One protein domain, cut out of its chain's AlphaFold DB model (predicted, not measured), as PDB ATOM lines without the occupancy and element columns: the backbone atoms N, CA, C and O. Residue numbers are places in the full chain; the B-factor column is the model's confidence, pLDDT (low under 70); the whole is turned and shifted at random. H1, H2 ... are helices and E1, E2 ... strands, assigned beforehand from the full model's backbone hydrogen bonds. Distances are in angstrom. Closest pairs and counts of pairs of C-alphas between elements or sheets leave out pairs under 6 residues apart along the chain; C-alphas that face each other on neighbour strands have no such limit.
ATOM      1  N   ILE A   8     311.015 325.606 325.668       50.09
ATOM      2  CA  ILE A   8     311.208 327.023 325.989       50.09
ATOM      3  C   ILE A   8     310.728 327.872 324.801       50.09
ATOM      4  O   ILE A   8     311.285 327.855 323.701       50.09
ATOM      5  N   VAL A   9     309.669 328.654 325.014       47.38
ATOM      6  CA  VAL A   9     309.139 329.587 324.008       47.38
ATOM      7  C   VAL A   9     309.648 330.994 324.305       47.38
ATOM      8  O   VAL A   9     309.356 331.553 325.361       47.38
ATOM      9  N   ILE A  10     310.386 331.589 323.364       52.06
ATOM     10  CA  ILE A  10     310.905 332.953 323.482       52.06
ATOM     11  C   ILE A  10     310.171 333.864 322.490       52.06
ATOM     12  O   ILE A  10     310.412 333.858 321.281       52.06
ATOM     13  N   ASP A  11     309.287 334.713 323.013       50.34
ATOM     14  CA  ASP A  11     308.619 335.750 322.226       50.34
ATOM     15  C   ASP A  11     309.541 336.963 322.028       50.34
ATOM     16  O   ASP A  11     309.744 337.777 322.935       50.34
ATOM     17  N   ILE A  12     310.071 337.139 320.812       54.62
ATOM     18  CA  ILE A  12     310.925 338.285 320.476       54.62
ATOM     19  C   ILE A  12     310.068 339.414 319.892       54.62
ATOM     20  O   ILE A  12     309.631 339.403 318.738       54.62
ATOM     21  N   ILE A  13     309.854 340.458 320.694       52.66
ATOM     22  CA  ILE A  13     309.151 341.675 320.268       52.66
ATOM     23  C   ILE A  13     310.183 342.746 319.905       52.66
ATOM     24  O   ILE A  13     310.702 343.453 320.770       52.66
ATOM     25  N   LYS A  14     310.454 342.914 318.609       46.50
ATOM     26  CA  LYS A  14     311.330 343.981 318.108       46.50
ATOM     27  C   LYS A  14     310.543 345.291 317.887       46.50
ATOM     28  O   LYS A  14     309.507 345.268 317.222       46.50
ATOM     29  N   PRO A  15     311.013 346.452 318.391       43.56
ATOM     30  CA  PRO A  15     310.415 347.747 318.066       43.56
ATOM     31  C   PRO A  15     310.459 348.000 316.551       43.56
ATOM     32  O   PRO A  15     311.498 347.796 315.929       43.56
ATOM     33  N   ASN A  16     309.346 348.456 315.967       45.16
ATOM     34  CA  ASN A  16     309.193 348.754 314.532       45.16
ATOM     35  C   ASN A  16     309.350 347.552 313.579       45.16
ATOM     36  O   ASN A  16     309.494 347.738 312.374       45.16
ATOM     37  N   SER A  17     309.288 346.321 314.091       49.47
ATOM     38  CA  SER A  17     309.232 345.097 313.289       49.47
ATOM     39  C   SER A  17     307.994 344.292 313.667       49.47
ATOM     40  O   SER A  17     307.483 344.402 314.783       49.47
ATOM     41  N   LYS A  18     307.500 343.465 312.743       49.94
ATOM     42  CA  LYS A  18     306.413 342.526 313.048       49.94
ATOM     43  C   LYS A  18     306.902 341.552 314.139       49.94
ATOM     44  O   LYS A  18     308.036 341.081 314.018       49.94
ATOM     45  N   PRO A  19     306.110 341.281 315.195       51.97
ATOM     46  CA  PRO A  19     306.470 340.289 316.204       51.97
ATOM     47  C   PRO A  19     306.655 338.921 315.547       51.97
ATOM     48  O   PRO A  19     305.865 338.553 314.676       51.97
ATOM     49  N   PHE A  20     307.667 338.173 315.971       59.78
ATOM     50  CA  PHE A  20     307.820 336.767 315.614       59.78
ATOM     51  C   PHE A  20     308.202 335.988 316.875       59.78
ATOM     52  O   PHE A  20     308.963 336.480 317.706       59.78
ATOM     53  N   ALA A  21     307.619 334.804 317.044       51.09
ATOM     54  CA  ALA A  21     307.951 333.903 318.140       51.09
ATOM     55  C   ALA A  21     309.100 332.995 317.692       51.09
ATOM     56  O   ALA A  21     309.057 332.464 316.579       51.09
ATOM     57  N   MET A  22     310.117 332.838 318.535       50.50
ATOM     58  CA  MET A  22     311.172 331.847 318.358       50.50
ATOM     59  C   MET A  22     310.953 330.763 319.413       50.50
ATOM     60  O   MET A  22     311.022 331.021 320.610       50.50
ATOM     61  N   VAL A  23     310.639 329.552 318.965       47.44
ATOM     62  CA  VAL A  23     310.502 328.388 319.846       47.44
ATOM     63  C   VAL A  23     311.827 327.643 319.811       47.44
ATOM     64  O   VAL A  23     312.286 327.291 318.726       47.44
ATOM     65  N   VAL A  24     312.445 327.442 320.973       52.44
ATOM     66  CA  VAL A  24     313.664 326.641 321.117       52.44
ATOM     67  C   VAL A  24     313.361 325.517 322.098       52.44
ATOM     68  O   VAL A  24     313.164 325.744 323.289       52.44
ATOM     69  N   SER A  25     313.290 324.293 321.598       51.06
ATOM     70  CA  SER A  25     313.206 323.098 322.436       51.06
ATOM     71  C   SER A  25     314.591 322.780 323.005       51.06
ATOM     72  O   SER A  25     315.543 322.626 322.237       51.06
ATOM     73  N   TYR A  26     314.706 322.706 324.333       49.25
ATOM     74  CA  TYR A  26     315.917 322.256 325.018       49.25
ATOM     75  C   TYR A  26     315.769 320.784 325.414       49.25
ATOM     76  O   TYR A  26     314.673 320.325 325.730       49.25
ATOM     77  N   ARG A  27     316.882 320.049 325.389       51.69
ATOM     78  CA  ARG A  27     316.960 318.647 325.795       51.69
ATOM     79  C   ARG A  27     317.894 318.550 327.012       51.69
ATOM     80  O   ARG A  27     319.057 318.933 326.880       51.69
ATOM     81  N   PRO A  28     317.419 318.089 328.184       54.19
ATOM     82  CA  PRO A  28     318.252 317.957 329.377       54.19
ATOM     83  C   PRO A  28     319.455 317.016 329.171       54.19
ATOM     84  O   PRO A  28     319.356 316.076 328.376       54.19
ATOM     85  N   PRO A  29     320.569 317.205 329.905       52.91
ATOM     86  CA  PRO A  29     321.814 316.451 329.709       52.91
ATOM     87  C   PRO A  29     321.705 314.940 329.983       52.91
ATOM     88  O   PRO A  29     322.572 314.187 329.562       52.91
ATOM     89  N   GLU A  30     320.656 314.499 330.683       54.66
ATOM     90  CA  GLU A  30     320.439 313.105 331.115       54.66
ATOM     91  C   GLU A  30     319.690 312.236 330.088       54.66
ATOM     92  O   GLU A  30     319.351 311.086 330.357       54.66
ATOM     93  N   SER A  31     319.381 312.782 328.916       58.41
ATOM     94  CA  SER A  31     318.516 312.131 327.932       58.41
ATOM     95  C   SER A  31     319.306 311.386 326.847       58.41
ATOM     96  O   SER A  31     320.422 311.764 326.502       58.41
ATOM     97  N   ASP A  32     318.704 310.324 326.298       60.22
ATOM     98  CA  ASP A  32     319.341 309.379 325.365       60.22
ATOM     99  C   ASP A  32     319.999 310.086 324.152       60.22
ATOM    100  O   ASP A  32     319.319 310.887 323.498       60.22
ATOM    101  N   PRO A  33     321.289 309.842 323.849       58.88
ATOM    102  CA  PRO A  33     322.001 310.475 322.737       58.88
ATOM    103  C   PRO A  33     321.485 310.099 321.336       58.88
ATOM    104  O   PRO A  33     321.848 310.787 320.384       58.88
ATOM    105  N   ASP A  34     320.643 309.068 321.191       59.06
ATOM    106  CA  ASP A  34     320.161 308.584 319.880       59.06
ATOM    107  C   ASP A  34     318.901 309.314 319.355       59.06
ATOM    108  O   ASP A  34     318.344 308.977 318.312       59.06
ATOM    109  N   MET A  35     318.418 310.343 320.063       54.25
ATOM    110  CA  MET A  35     317.350 311.215 319.557       54.25
ATOM    111  C   MET A  35     317.917 312.477 318.904       54.25
ATOM    112  O   MET A  35     318.367 313.399 319.587       54.25
ATOM    113  N   ASP A  36     317.820 312.525 317.576       50.75
ATOM    114  CA  ASP A  36     318.287 313.615 316.719       50.75
ATOM    115  C   ASP A  36     317.893 315.026 317.203       50.75
ATOM    116  O   ASP A  36     316.722 315.364 317.416       50.75
ATOM    117  N   LEU A  37     318.903 315.899 317.276       51.97
ATOM    118  CA  LEU A  37     318.793 317.339 317.518       51.97
ATOM    119  C   LEU A  37     318.196 318.044 316.286       51.97
ATOM    120  O   LEU A  37     318.883 318.719 315.518       51.97
ATOM    121  N   SER A  38     316.886 317.920 316.088       47.12
ATOM    122  CA  SER A  38     316.179 318.757 315.117       47.12
ATOM    123  C   SER A  38     315.907 320.137 315.729       47.12
ATOM    124  O   SER A  38     314.955 320.351 316.478       47.12
ATOM    125  N   VAL A  39     316.753 321.125 315.421       47.62
ATOM    126  CA  VAL A  39     316.407 322.533 315.676       47.62
ATOM    127  C   VAL A  39     315.333 322.928 314.667       47.62
ATOM    128  O   VAL A  39     315.618 323.377 313.556       47.62
ATOM    129  N   VAL A  40     314.070 322.729 315.036       47.31
ATOM    130  CA  VAL A  40     312.939 323.138 314.206       47.31
ATOM    131  C   VAL A  40     312.677 324.622 314.446       47.31
ATOM    132  O   VAL A  40     312.050 325.014 315.429       47.31
ATOM    133  N   TYR A  41     313.131 325.477 313.529       43.34
ATOM    134  CA  TYR A  41     312.708 326.873 313.531       43.34
ATOM    135  C   TYR A  41     311.294 326.964 312.937       43.34
ATOM    136  O   TYR A  41     311.062 326.666 311.767       43.34
ATOM    137  N   VAL A  42     310.317 327.385 313.740       46.25
ATOM    138  CA  VAL A  42     308.956 327.651 313.255       46.25
ATOM    139  C   VAL A  42     308.692 329.146 313.307       46.25
ATOM    140  O   VAL A  42     308.469 329.716 314.371       46.25
ATOM    141  N   VAL A  43     308.640 329.791 312.140       48.03
ATOM    142  CA  VAL A  43     308.146 331.171 312.033       48.03
ATOM    143  C   VAL A  43     306.629 331.126 311.884       48.03
ATOM    144  O   VAL A  43     306.083 331.048 310.784       48.03
ATOM    145  N   ARG A  44     305.913 331.166 313.006       46.25
ATOM    146  CA  ARG A  44     304.446 331.197 313.000       46.25
ATOM    147  C   ARG A  44     303.950 332.646 312.923       46.25
ATOM    148  O   ARG A  44     304.055 333.415 313.875       46.25
ATOM    149  N   LYS A  45     303.372 333.025 311.776       44.72
ATOM    150  CA  LYS A  45     302.698 334.319 311.554       44.72
ATOM    151  C   LYS A  45     301.336 334.324 312.259       44.72
ATOM    152  O   LYS A  45     300.297 334.237 311.611       44.72
ATOM    153  N   VAL A  46     301.320 334.384 313.590       47.06
ATOM    154  CA  VAL A  46     300.063 334.396 314.353       47.06
ATOM    155  C   VAL A  46     299.642 335.836 314.609       47.06
ATOM    156  O   VAL A  46     300.252 336.560 315.394       47.06
ATOM    157  N   ALA A  47     298.561 336.260 313.956       45.56
ATOM    158  CA  ALA A  47     297.843 337.467 314.337       45.56
ATOM    159  C   ALA A  47     297.026 337.167 315.603       45.56
ATOM    160  O   ALA A  47     295.828 336.898 315.535       45.56
ATOM    161  N   ILE A  48     297.680 337.169 316.770       48.75
ATOM    162  CA  ILE A  48     296.973 337.030 318.045       48.75
ATOM    163  C   ILE A  48     296.137 338.299 318.225       48.75
ATOM    164  O   ILE A  48     296.669 339.375 318.503       48.75
ATOM    165  N   LYS A  49     294.814 338.187 318.052       42.84
ATOM    166  CA  LYS A  49     293.858 339.248 318.392       42.84
ATOM    167  C   LYS A  49     293.797 339.386 319.915       42.84
ATOM    168  O   LYS A  49     292.856 338.933 320.560       42.84
ATOM    169  N   THR A  50     294.814 339.991 320.520       45.50
ATOM    170  CA  THR A  50     294.773 340.329 321.943       45.50
ATOM    171  C   THR A  50     293.823 341.508 322.125       45.50
ATOM    172  O   THR A  50     294.094 342.596 321.608       45.50
ATOM    173  N   LYS A  51     292.714 341.317 322.857       45.97
ATOM    174  CA  LYS A  51     291.892 342.436 323.345       45.97
ATOM    175  C   LYS A  51     292.827 343.456 323.994       45.97
ATOM    176  O   LYS A  51     293.679 343.078 324.794       45.97
ATOM    177  N   SER A  52     292.682 344.718 323.598       50.53
ATOM    178  CA  SER A  52     293.523 345.852 323.978       50.53
ATOM    179  C   SER A  52     293.670 345.985 325.499       50.53
ATOM    180  O   SER A  52     292.958 346.746 326.148       50.53
ATOM    181  N   ARG A  53     294.625 345.264 326.081       53.81
ATOM    182  CA  ARG A  53     295.155 345.549 327.411       53.81
ATOM    183  C   ARG A  53     296.457 346.303 327.209       53.81
ATOM    184  O   ARG A  53     297.228 345.984 326.304       53.81
ATOM    185  N   HIS A  54     296.679 347.346 328.001       56.78
ATOM    186  CA  HIS A  54     297.964 348.030 328.015       56.78
ATOM    187  C   HIS A  54     299.043 347.015 328.384       56.78
ATOM    188  O   HIS A  54     299.124 346.576 329.529       56.78
ATOM    189  N   ARG A  55     299.853 346.613 327.402       66.00
ATOM    190  CA  ARG A  55     300.912 345.634 327.625       66.00
ATOM    191  C   ARG A  55     302.134 346.369 328.155       66.00
ATOM    192  O   ARG A  55     302.814 347.084 327.417       66.00
ATOM    193  N   ILE A  56     302.363 346.244 329.455       70.56
ATOM    194  CA  ILE A  56     303.599 346.684 330.090       70.56
ATOM    195  C   ILE A  56     304.598 345.540 329.957       70.56
ATOM    196  O   ILE A  56     304.301 344.416 330.346       70.56
ATOM    197  N   VAL A  57     305.760 345.825 329.383       76.62
ATOM    198  CA  VAL A  57     306.850 344.854 329.240       76.62
ATOM    199  C   VAL A  57     308.136 345.447 329.791       76.62
ATOM    200  O   VAL A  57     308.350 346.662 329.723       76.62
ATOM    201  N   ASN A  58     309.000 344.588 330.318       78.56
ATOM    202  CA  ASN A  58     310.363 344.957 330.663       78.56
ATOM    203  C   ASN A  58     311.236 344.765 329.421       78.56
ATOM    204  O   ASN A  58     311.271 343.682 328.844       78.56
ATOM    205  N   ILE A  59     311.887 345.835 328.974       82.06
ATOM    206  CA  ILE A  59     312.750 345.839 327.792       82.06
ATOM    207  C   ILE A  59     314.110 346.402 328.186       82.06
ATOM    208  O   ILE A  59     314.197 347.422 328.866       82.06
ATOM    209  N   ARG A  60     315.175 345.772 327.696       86.00
ATOM    210  CA  ARG A  60     316.547 346.275 327.778       86.00
ATOM    211  C   ARG A  60     316.717 347.500 326.872       86.00
ATOM    212  O   ARG A  60     316.434 347.465 325.674       86.00
ATOM    213  N   SER A  61     317.116 348.626 327.450       86.69
ATOM    214  CA  SER A  61     317.228 349.902 326.743       86.69
ATOM    215  C   SER A  61     318.521 350.000 325.941       86.69
ATOM    216  O   SER A  61     319.535 350.428 326.478       86.69
ATOM    217  N   MET A  62     318.446 349.781 324.628       88.31
ATOM    218  CA  MET A  62     319.609 349.887 323.730       88.31
ATOM    219  C   MET A  62     319.929 351.316 323.248       88.31
ATOM    220  O   MET A  62     320.815 351.501 322.425       88.31
ATOM    221  N   LYS A  63     319.210 352.344 323.732       84.56
ATOM    222  CA  LYS A  63     319.306 353.733 323.227       84.56
ATOM    223  C   LYS A  63     320.735 354.300 323.226       84.56
ATOM    224  O   LYS A  63     321.088 355.000 322.290       84.56
ATOM    225  N   ASN A  64     321.513 354.003 324.266       86.25
ATOM    226  CA  ASN A  64     322.892 354.471 324.426       86.25
ATOM    227  C   ASN A  64     323.872 353.289 324.468       86.25
ATOM    228  O   ASN A  64     324.937 353.390 325.071       86.25
ATOM    229  N   PHE A  65     323.479 352.143 323.905       92.00
ATOM    230  CA  PHE A  65     324.314 350.954 323.938       92.00
ATOM    231  C   PHE A  65     325.527 351.161 323.032       92.00
ATOM    232  O   PHE A  65     325.378 351.406 321.835       92.00
ATOM    233  N   ASN A  66     326.721 351.054 323.610       93.50
ATOM    234  CA  ASN A  66     327.977 351.100 322.879       93.50
ATOM    235  C   ASN A  66     328.594 349.700 322.894       93.50
ATOM    236  O   ASN A  66     328.995 349.201 323.945       93.50
ATOM    237  N   ILE A  67     328.648 349.072 321.720       93.00
ATOM    238  CA  ILE A  67     329.096 347.687 321.584       93.00
ATOM    239  C   ILE A  67     330.574 347.504 321.942       93.00
ATOM    240  O   ILE A  67     330.923 346.489 322.536       93.00
ATOM    241  N   ASP A  68     331.426 348.477 321.626       95.56
ATOM    242  CA  ASP A  68     332.863 348.387 321.890       95.56
ATOM    243  C   ASP A  68     333.131 348.497 323.387       95.56
ATOM    244  O   ASP A  68     333.852 347.681 323.954       95.56
ATOM    245  N   ARG A  69     332.458 349.430 324.070       95.12
ATOM    246  CA  ARG A  69     332.545 349.560 325.528       95.12
ATOM    247  C   ARG A  69     332.019 348.309 326.235       95.12
ATOM    248  O   ARG A  69     332.636 347.863 327.194       95.12
ATOM    249  N   PHE A  70     330.913 347.741 325.755       96.19
ATOM    250  CA  PHE A  70     330.347 346.503 326.296       96.19
ATOM    251  C   PHE A  70     331.313 345.320 326.146       96.19
ATOM    252  O   PHE A  70     331.562 344.601 327.112       96.19
ATOM    253  N   LYS A  71     331.895 345.142 324.951       96.38
ATOM    254  CA  LYS A  71     332.902 344.103 324.695       96.38
ATOM    255  C   LYS A  71     334.131 344.288 325.577       96.38
ATOM    256  O   LYS A  71     334.543 343.326 326.212       96.38
ATOM    257  N   ASN A  72     334.659 345.510 325.651       96.69
ATOM    258  CA  ASN A  72     335.834 345.826 326.461       96.69
ATOM    259  C   ASN A  72     335.597 345.500 327.940       96.69
ATOM    260  O   ASN A  72     336.452 344.885 328.575       96.69
ATOM    261  N   GLU A  73     334.425 345.854 328.477       96.31
ATOM    262  CA  GLU A  73     334.072 345.555 329.867       96.31
ATOM    263  C   GLU A  73     333.964 344.043 330.105       96.31
ATOM    264  O   GLU A  73     334.582 343.534 331.038       96.31
ATOM    265  N   LEU A  74     333.304 343.296 329.210       96.25
ATOM    266  CA  LEU A  74     333.255 341.831 329.291       96.25
ATOM    267  C   LEU A  74     334.642 341.188 329.223       96.25
ATOM    268  O   LEU A  74     334.913 340.267 329.985       96.25
ATOM    269  N   THR A  75     335.530 341.649 328.341       96.06
ATOM    270  CA  THR A  75     336.894 341.099 328.241       96.06
ATOM    271  C   THR A  75     337.771 341.454 329.437       96.06
ATOM    272  O   THR A  75     338.736 340.750 329.706       96.06
ATOM    273  N   SER A  76     337.447 342.537 330.151       96.12
ATOM    274  CA  SER A  76     338.196 342.976 331.333       96.12
ATOM    275  C   SER A  76     337.817 342.235 332.617       96.12
ATOM    276  O   SER A  76     338.531 342.335 333.613       96.12
ATOM    277  N   LEU A  77     336.697 341.506 332.617       96.31
ATOM    278  CA  LEU A  77     336.250 340.765 333.788       96.31
ATOM    279  C   LEU A  77     337.183 339.577 334.090       96.31
ATOM    280  O   LEU A  77     337.624 338.885 333.170       96.31
ATOM    281  N   PRO A  78     337.446 339.282 335.377       96.00
ATOM    282  CA  PRO A  78     338.298 338.170 335.784       96.00
ATOM    283  C   PRO A  78     337.537 336.838 335.714       96.00
ATOM    284  O   PRO A  78     337.177 336.254 336.735       96.00
ATOM    285  N   TRP A  79     337.273 336.347 334.501       93.75
ATOM    286  CA  TRP A  79     336.532 335.094 334.283       93.75
ATOM    287  C   TRP A  79     337.182 333.870 334.925       93.75
ATOM    288  O   TRP A  79     336.478 332.933 335.285       93.75
ATOM    289  N   SER A  80     338.493 333.924 335.170       94.62
ATOM    290  CA  SER A  80     339.228 332.891 335.902       94.62
ATOM    291  C   SER A  80     338.656 332.604 337.294       94.62
ATOM    292  O   SER A  80     338.817 331.498 337.800       94.62
ATOM    293  N   LEU A  81     337.943 333.552 337.916       93.31
ATOM    294  CA  LEU A  81     337.240 333.306 339.179       93.31
ATOM    295  C   LEU A  81     336.164 332.223 339.044       93.31
ATOM    296  O   LEU A  81     335.981 331.439 339.967       93.31
ATOM    297  N   VAL A  82     335.480 332.168 337.899       93.94
ATOM    298  CA  VAL A  82     334.482 331.133 337.603       93.94
ATOM    299  C   VAL A  82     335.172 329.784 337.417       93.94
ATOM    300  O   VAL A  82     334.721 328.787 337.970       93.94
ATOM    301  N   ASP A  83     336.293 329.749 336.696       91.12
ATOM    302  CA  ASP A  83     337.017 328.502 336.410       91.12
ATOM    303  C   ASP A  83     337.552 327.813 337.675       91.12
ATOM    304  O   ASP A  83     337.646 326.584 337.719       91.12
ATOM    305  N   ASN A  84     337.842 328.604 338.713       93.06
ATOM    306  CA  ASN A  84     338.396 328.147 339.987       93.06
ATOM    307  C   ASN A  84     337.359 327.562 340.965       93.06
ATOM    308  O   ASN A  84     337.749 327.021 341.996       93.06
ATOM    309  N   LEU A  85     336.054 327.674 340.697       93.19
ATOM    310  CA  LEU A  85     335.017 327.138 341.590       93.19
ATOM    311  C   LEU A  85     334.844 325.629 341.393       93.19
ATOM    312  O   LEU A  85     334.866 325.157 340.271       93.19
ATOM    313  N   GLU A  86     334.609 324.836 342.432       91.88
ATOM    314  CA  GLU A  86     334.419 323.382 342.254       91.88
ATOM    315  C   GLU A  86     332.981 323.019 341.852       91.88
ATOM    316  O   GLU A  86     332.751 322.113 341.052       91.88
ATOM    317  N   ASN A  87     332.000 323.758 342.370       95.12
ATOM    318  CA  ASN A  87     330.586 323.468 342.185       95.12
ATOM    319  C   ASN A  87     330.025 324.107 340.901       95.12
ATOM    320  O   ASN A  87     330.188 325.303 340.659       95.12
ATOM    321  N   ALA A  88     329.307 323.323 340.093       93.62
ATOM    322  CA  ALA A  88     328.721 323.785 338.834       93.62
ATOM    323  C   ALA A  88     327.623 324.856 339.008       93.62
ATOM    324  O   ALA A  88     327.531 325.772 338.188       93.62
ATOM    325  N   ASN A  89     326.817 324.772 340.070       93.31
ATOM    326  CA  ASN A  89     325.792 325.773 340.370       93.31
ATOM    327  C   ASN A  89     326.439 327.105 340.751       93.31
ATOM    328  O   ASN A  89     326.050 328.140 340.212       93.31
ATOM    329  N   ASP A  90     327.481 327.071 341.586       93.44
ATOM    330  CA  ASP A  90     328.209 328.276 342.000       93.44
ATOM    331  C   ASP A  90     328.934 328.920 340.809       93.44
ATOM    332  O   ASP A  90     328.904 330.142 340.643       93.44
ATOM    333  N   ARG A  91     329.526 328.102 339.921       94.19
ATOM    334  CA  ARG A  91     330.098 328.563 338.642       94.19
ATOM    335  C   ARG A  91     329.067 329.322 337.818       94.19
ATOM    336  O   ARG A  91     329.331 330.436 337.361       94.19
ATOM    337  N   TRP A  92     327.900 328.715 337.621       93.62
ATOM    338  CA  TRP A  92     326.819 329.316 336.850       93.62
ATOM    339  C   TRP A  92     326.330 330.619 337.480       93.62
ATOM    340  O   TRP A  92     326.159 331.615 336.776       93.62
ATOM    341  N   GLU A  93     326.129 330.636 338.795       94.81
ATOM    342  CA  GLU A  93     325.631 331.807 339.506       94.81
ATOM    343  C   GLU A  93     326.626 332.970 339.463       94.81
ATOM    344  O   GLU A  93     326.234 334.096 339.135       94.81
ATOM    345  N   LEU A  94     327.918 332.700 339.680       96.00
ATOM    346  CA  LEU A  94     328.966 333.716 339.586       96.00
ATOM    347  C   LEU A  94     329.090 334.261 338.159       96.00
ATOM    348  O   LEU A  94     329.055 335.479 337.964       96.00
ATOM    349  N   TRP A  95     329.176 333.379 337.159       97.25
ATOM    350  CA  TRP A  95     329.243 333.787 335.754       97.25
ATOM    351  C   TRP A  95     328.049 334.665 335.375       97.25
ATOM    352  O   TRP A  95     328.213 335.759 334.826       97.25
ATOM    353  N   LYS A  96     326.841 334.208 335.722       95.19
ATOM    354  CA  LYS A  96     325.591 334.908 335.430       95.19
ATOM    355  C   LYS A  96     325.560 336.266 336.114       95.19
ATOM    356  O   LYS A  96     325.172 337.239 335.474       95.19
ATOM    357  N   SER A  97     325.968 336.345 337.377       96.81
ATOM    358  CA  SER A  97     326.031 337.597 338.134       96.81
ATOM    359  C   SER A  97     326.976 338.604 337.472       96.81
ATOM    360  O   SER A  97     326.571 339.728 337.161       96.81
ATOM    361  N   MET A  98     328.203 338.179 337.151       96.88
ATOM    362  CA  MET A  98     329.206 339.025 336.495       96.88
ATOM    363  C   MET A  98     328.730 339.518 335.125       96.88
ATOM    364  O   MET A  98     328.801 340.713 334.830       96.88
ATOM    365  N   PHE A  99     328.187 338.618 334.303       96.56
ATOM    366  CA  PHE A  99     327.654 338.960 332.989       96.56
ATOM    367  C   PHE A  99     326.464 339.923 333.082       96.56
ATOM    368  O   PHE A  99     326.424 340.943 332.388       96.56
ATOM    369  N   MET A 100     325.496 339.625 333.953       95.25
ATOM    370  CA  MET A 100     324.285 340.431 334.099       95.25
ATOM    371  C   MET A 100     324.590 341.832 334.614       95.25
ATOM    372  O   MET A 100     323.969 342.770 334.128       95.25
ATOM    373  N   ASN A 101     325.586 341.997 335.487       96.19
ATOM    374  CA  ASN A 101     326.039 343.315 335.929       96.19
ATOM    375  C   ASN A 101     326.480 344.196 334.743       96.19
ATOM    376  O   ASN A 101     326.028 345.334 334.596       96.19
ATOM    377  N   VAL A 102     327.280 343.649 333.821       96.50
ATOM    378  CA  VAL A 102     327.686 344.376 332.605       96.50
ATOM    379  C   VAL A 102     326.474 344.664 331.714       96.50
ATOM    380  O   VAL A 102     326.303 345.778 331.215       96.50
ATOM    381  N   VAL A 103     325.574 343.693 331.535       93.25
ATOM    382  CA  VAL A 103     324.340 343.896 330.756       93.25
ATOM    383  C   VAL A 103     323.445 344.976 331.372       93.25
ATOM    384  O   VAL A 103     322.881 345.788 330.638       93.25
ATOM    385  N   ASP A 104     323.307 345.022 332.695       94.00
ATOM    386  CA  ASP A 104     322.518 346.020 333.418       94.00
ATOM    387  C   ASP A 104     323.099 347.429 333.254       94.00
ATOM    388  O   ASP A 104     322.341 348.371 332.996       94.00
ATOM    389  N   ASN A 105     324.426 347.561 333.293       94.44
ATOM    390  CA  ASN A 105     325.120 348.838 333.113       94.44
ATOM    391  C   ASN A 105     325.002 349.383 331.680       94.44
ATOM    392  O   ASN A 105     324.772 350.579 331.478       94.44
ATOM    393  N   HIS A 106     325.129 348.518 330.670       94.38
ATOM    394  CA  HIS A 106     325.144 348.935 329.258       94.38
ATOM    395  C   HIS A 106     323.762 348.962 328.607       94.38
ATOM    396  O   HIS A 106     323.507 349.748 327.690       94.38
ATOM    397  N   ALA A 107     322.857 348.105 329.069       93.31
ATOM    398  CA  ALA A 107     321.516 347.933 328.532       93.31
ATOM    399  C   ALA A 107     320.506 347.773 329.682       93.31
ATOM    400  O   ALA A 107     319.924 346.703 329.869       93.31
ATOM    401  N   PRO A 108     320.228 348.832 330.457       93.12
ATOM    402  CA  PRO A 108     319.390 348.736 331.648       93.12
ATOM    403  C   PRO A 108     317.960 348.300 331.321       93.12
ATOM    404  O   PRO A 108     317.389 348.693 330.290       93.12
ATOM    405  N   LEU A 109     317.353 347.521 332.220       89.44
ATOM    406  CA  LEU A 109     315.933 347.180 332.145       89.44
ATOM    407  C   LEU A 109     315.084 348.435 332.313       89.44
ATOM    408  O   LEU A 109     315.214 349.194 333.270       89.44
ATOM    409  N   LYS A 110     314.166 348.638 331.374       84.50
ATOM    410  CA  LYS A 110     313.163 349.691 331.439       84.50
ATOM    411  C   LYS A 110     311.790 349.096 331.245       84.50
ATOM    412  O   LYS A 110     311.532 348.336 330.311       84.50
ATOM    413  N   ARG A 111     310.872 349.525 332.099       81.12
ATOM    414  CA  ARG A 111     309.458 349.221 331.952       81.12
ATOM    415  C   ARG A 111     308.881 350.109 330.855       81.12
ATOM    416  O   ARG A 111     308.845 351.330 330.996       81.12
ATOM    417  N   LYS A 112     308.439 349.512 329.751       73.38
ATOM    418  CA  LYS A 112     307.853 350.243 328.625       73.38
ATOM    419  C   LYS A 112     306.408 349.815 328.425       73.38
ATOM    420  O   LYS A 112     306.107 348.635 328.261       73.38
ATOM    421  N   ARG A 113     305.506 350.798 328.391       72.56
ATOM    422  CA  ARG A 113     304.135 350.583 327.924       72.56
ATOM    423  C   ARG A 113     304.171 350.468 326.407       72.56
ATOM    424  O   ARG A 113     304.533 351.423 325.719       72.56
ATOM    425  N   LEU A 114     303.802 349.308 325.884       64.62
ATOM    426  CA  LEU A 114     303.596 349.152 324.454       64.62
ATOM    427  C   LEU A 114     302.288 349.844 324.091       64.62
ATOM    428  O   LEU A 114     301.236 349.593 324.683       64.62
ATOM    429  N   ARG A 115     302.371 350.771 323.136       54.91
ATOM    430  CA  ARG A 115     301.180 351.334 322.516       54.91
ATOM    431  C   ARG A 115     300.619 350.243 321.611       54.91
ATOM    432  O   ARG A 115     301.328 349.759 320.734       54.91
TER     433      ARG A 115
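AT A GLANCE: This is residues 8 to 115 of the 126 residues of the protein "115 kDa" of Paramuricea clavata (UniProt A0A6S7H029). A loose, flat model in separate parts: the antiparallel strand pair E3 and E4 leads at one end into a small group of helices, in which H1 and H2 pack on different parts of the long helix H3. The hairpin E1 and E2 is apart from these helices, and the long loop of residues 26 to 54 swings out from it and comes back to E3, with residues 28 to 34 sticking out free. The printed part has 108 residues with three named helices and four named strands, in the order E1, E2, E3, H1, H2, H3, E4; the class is mixed, helices and strands, with two antiparallel sheets of two strands, E1 - E2 and E3 - E4. The whole is loose, with a radius of gyration of the C-alphas of 18.6 A, and spans 51 by 46 by 23 A.

IN THESE COORDINATES: E3 is residues 55 to 60, 15.6 A long, and E4 is residues 109 to 114, 14.7 A long, ending with C-alpha 114 at (303.596, 349.152, 324.454). H3, residues 88 to 106, is 27.1 A long and begins with C-alpha 88 at (328.721, 323.785, 338.834). H1 is residues 67 to 76, 14.1 A long, and H2 is residues 80 to 83, 4.9 A long. E1 is residues 8 to 12, 12.5 A long, with C-alpha 8 at (311.208, 327.023, 325.989), and E2 is residues 20 to 25, 16.2 A long.

HOW THE PARTS SIT: E3 and E4 are antiparallel neighbours at 147 degrees, with N 59 and O 110 2.9 A apart and N 110 and O 59 2.8 A apart, both within hydrogen-bond range. E3 and H3 are apart, but only just, with their closest C-alphas 8.2 A apart. H3 touches H1 with residues 99 to 106 alone; the closest C-alphas, those of Phe 70 and His 106, are 6.5 A apart. H1 and H3 run opposite ways at a tilt of 37 degrees, only just steep. H3 touches H2 with residues 91 to 95 alone; the closest C-alphas, those of Val 82 and Arg 91, are 5.2 A apart. In H1 and H3 every O i to N i+4 pair is within hydrogen-bond range; H2 is too short for such a pair, and its 1 O i to N i+3 pair is within range. E1 and E2 form an antiparallel hairpin at 159 degrees, with N 10 and O 22 2.9 A apart, within hydrogen-bond range. The hairpin's strands are apart from H1, H2, H3, E3 and E4.

THE WHOLE: The C-alphas of Lys 51 and Asn 84, the two farthest apart, are 51.4 A from each other. The printed part has no cut. The link from E2 to E3, 29 residues, is long. The mean pLDDT of the printed part is 72.8; residues 8 to 55 and 114 to 115 are under 70.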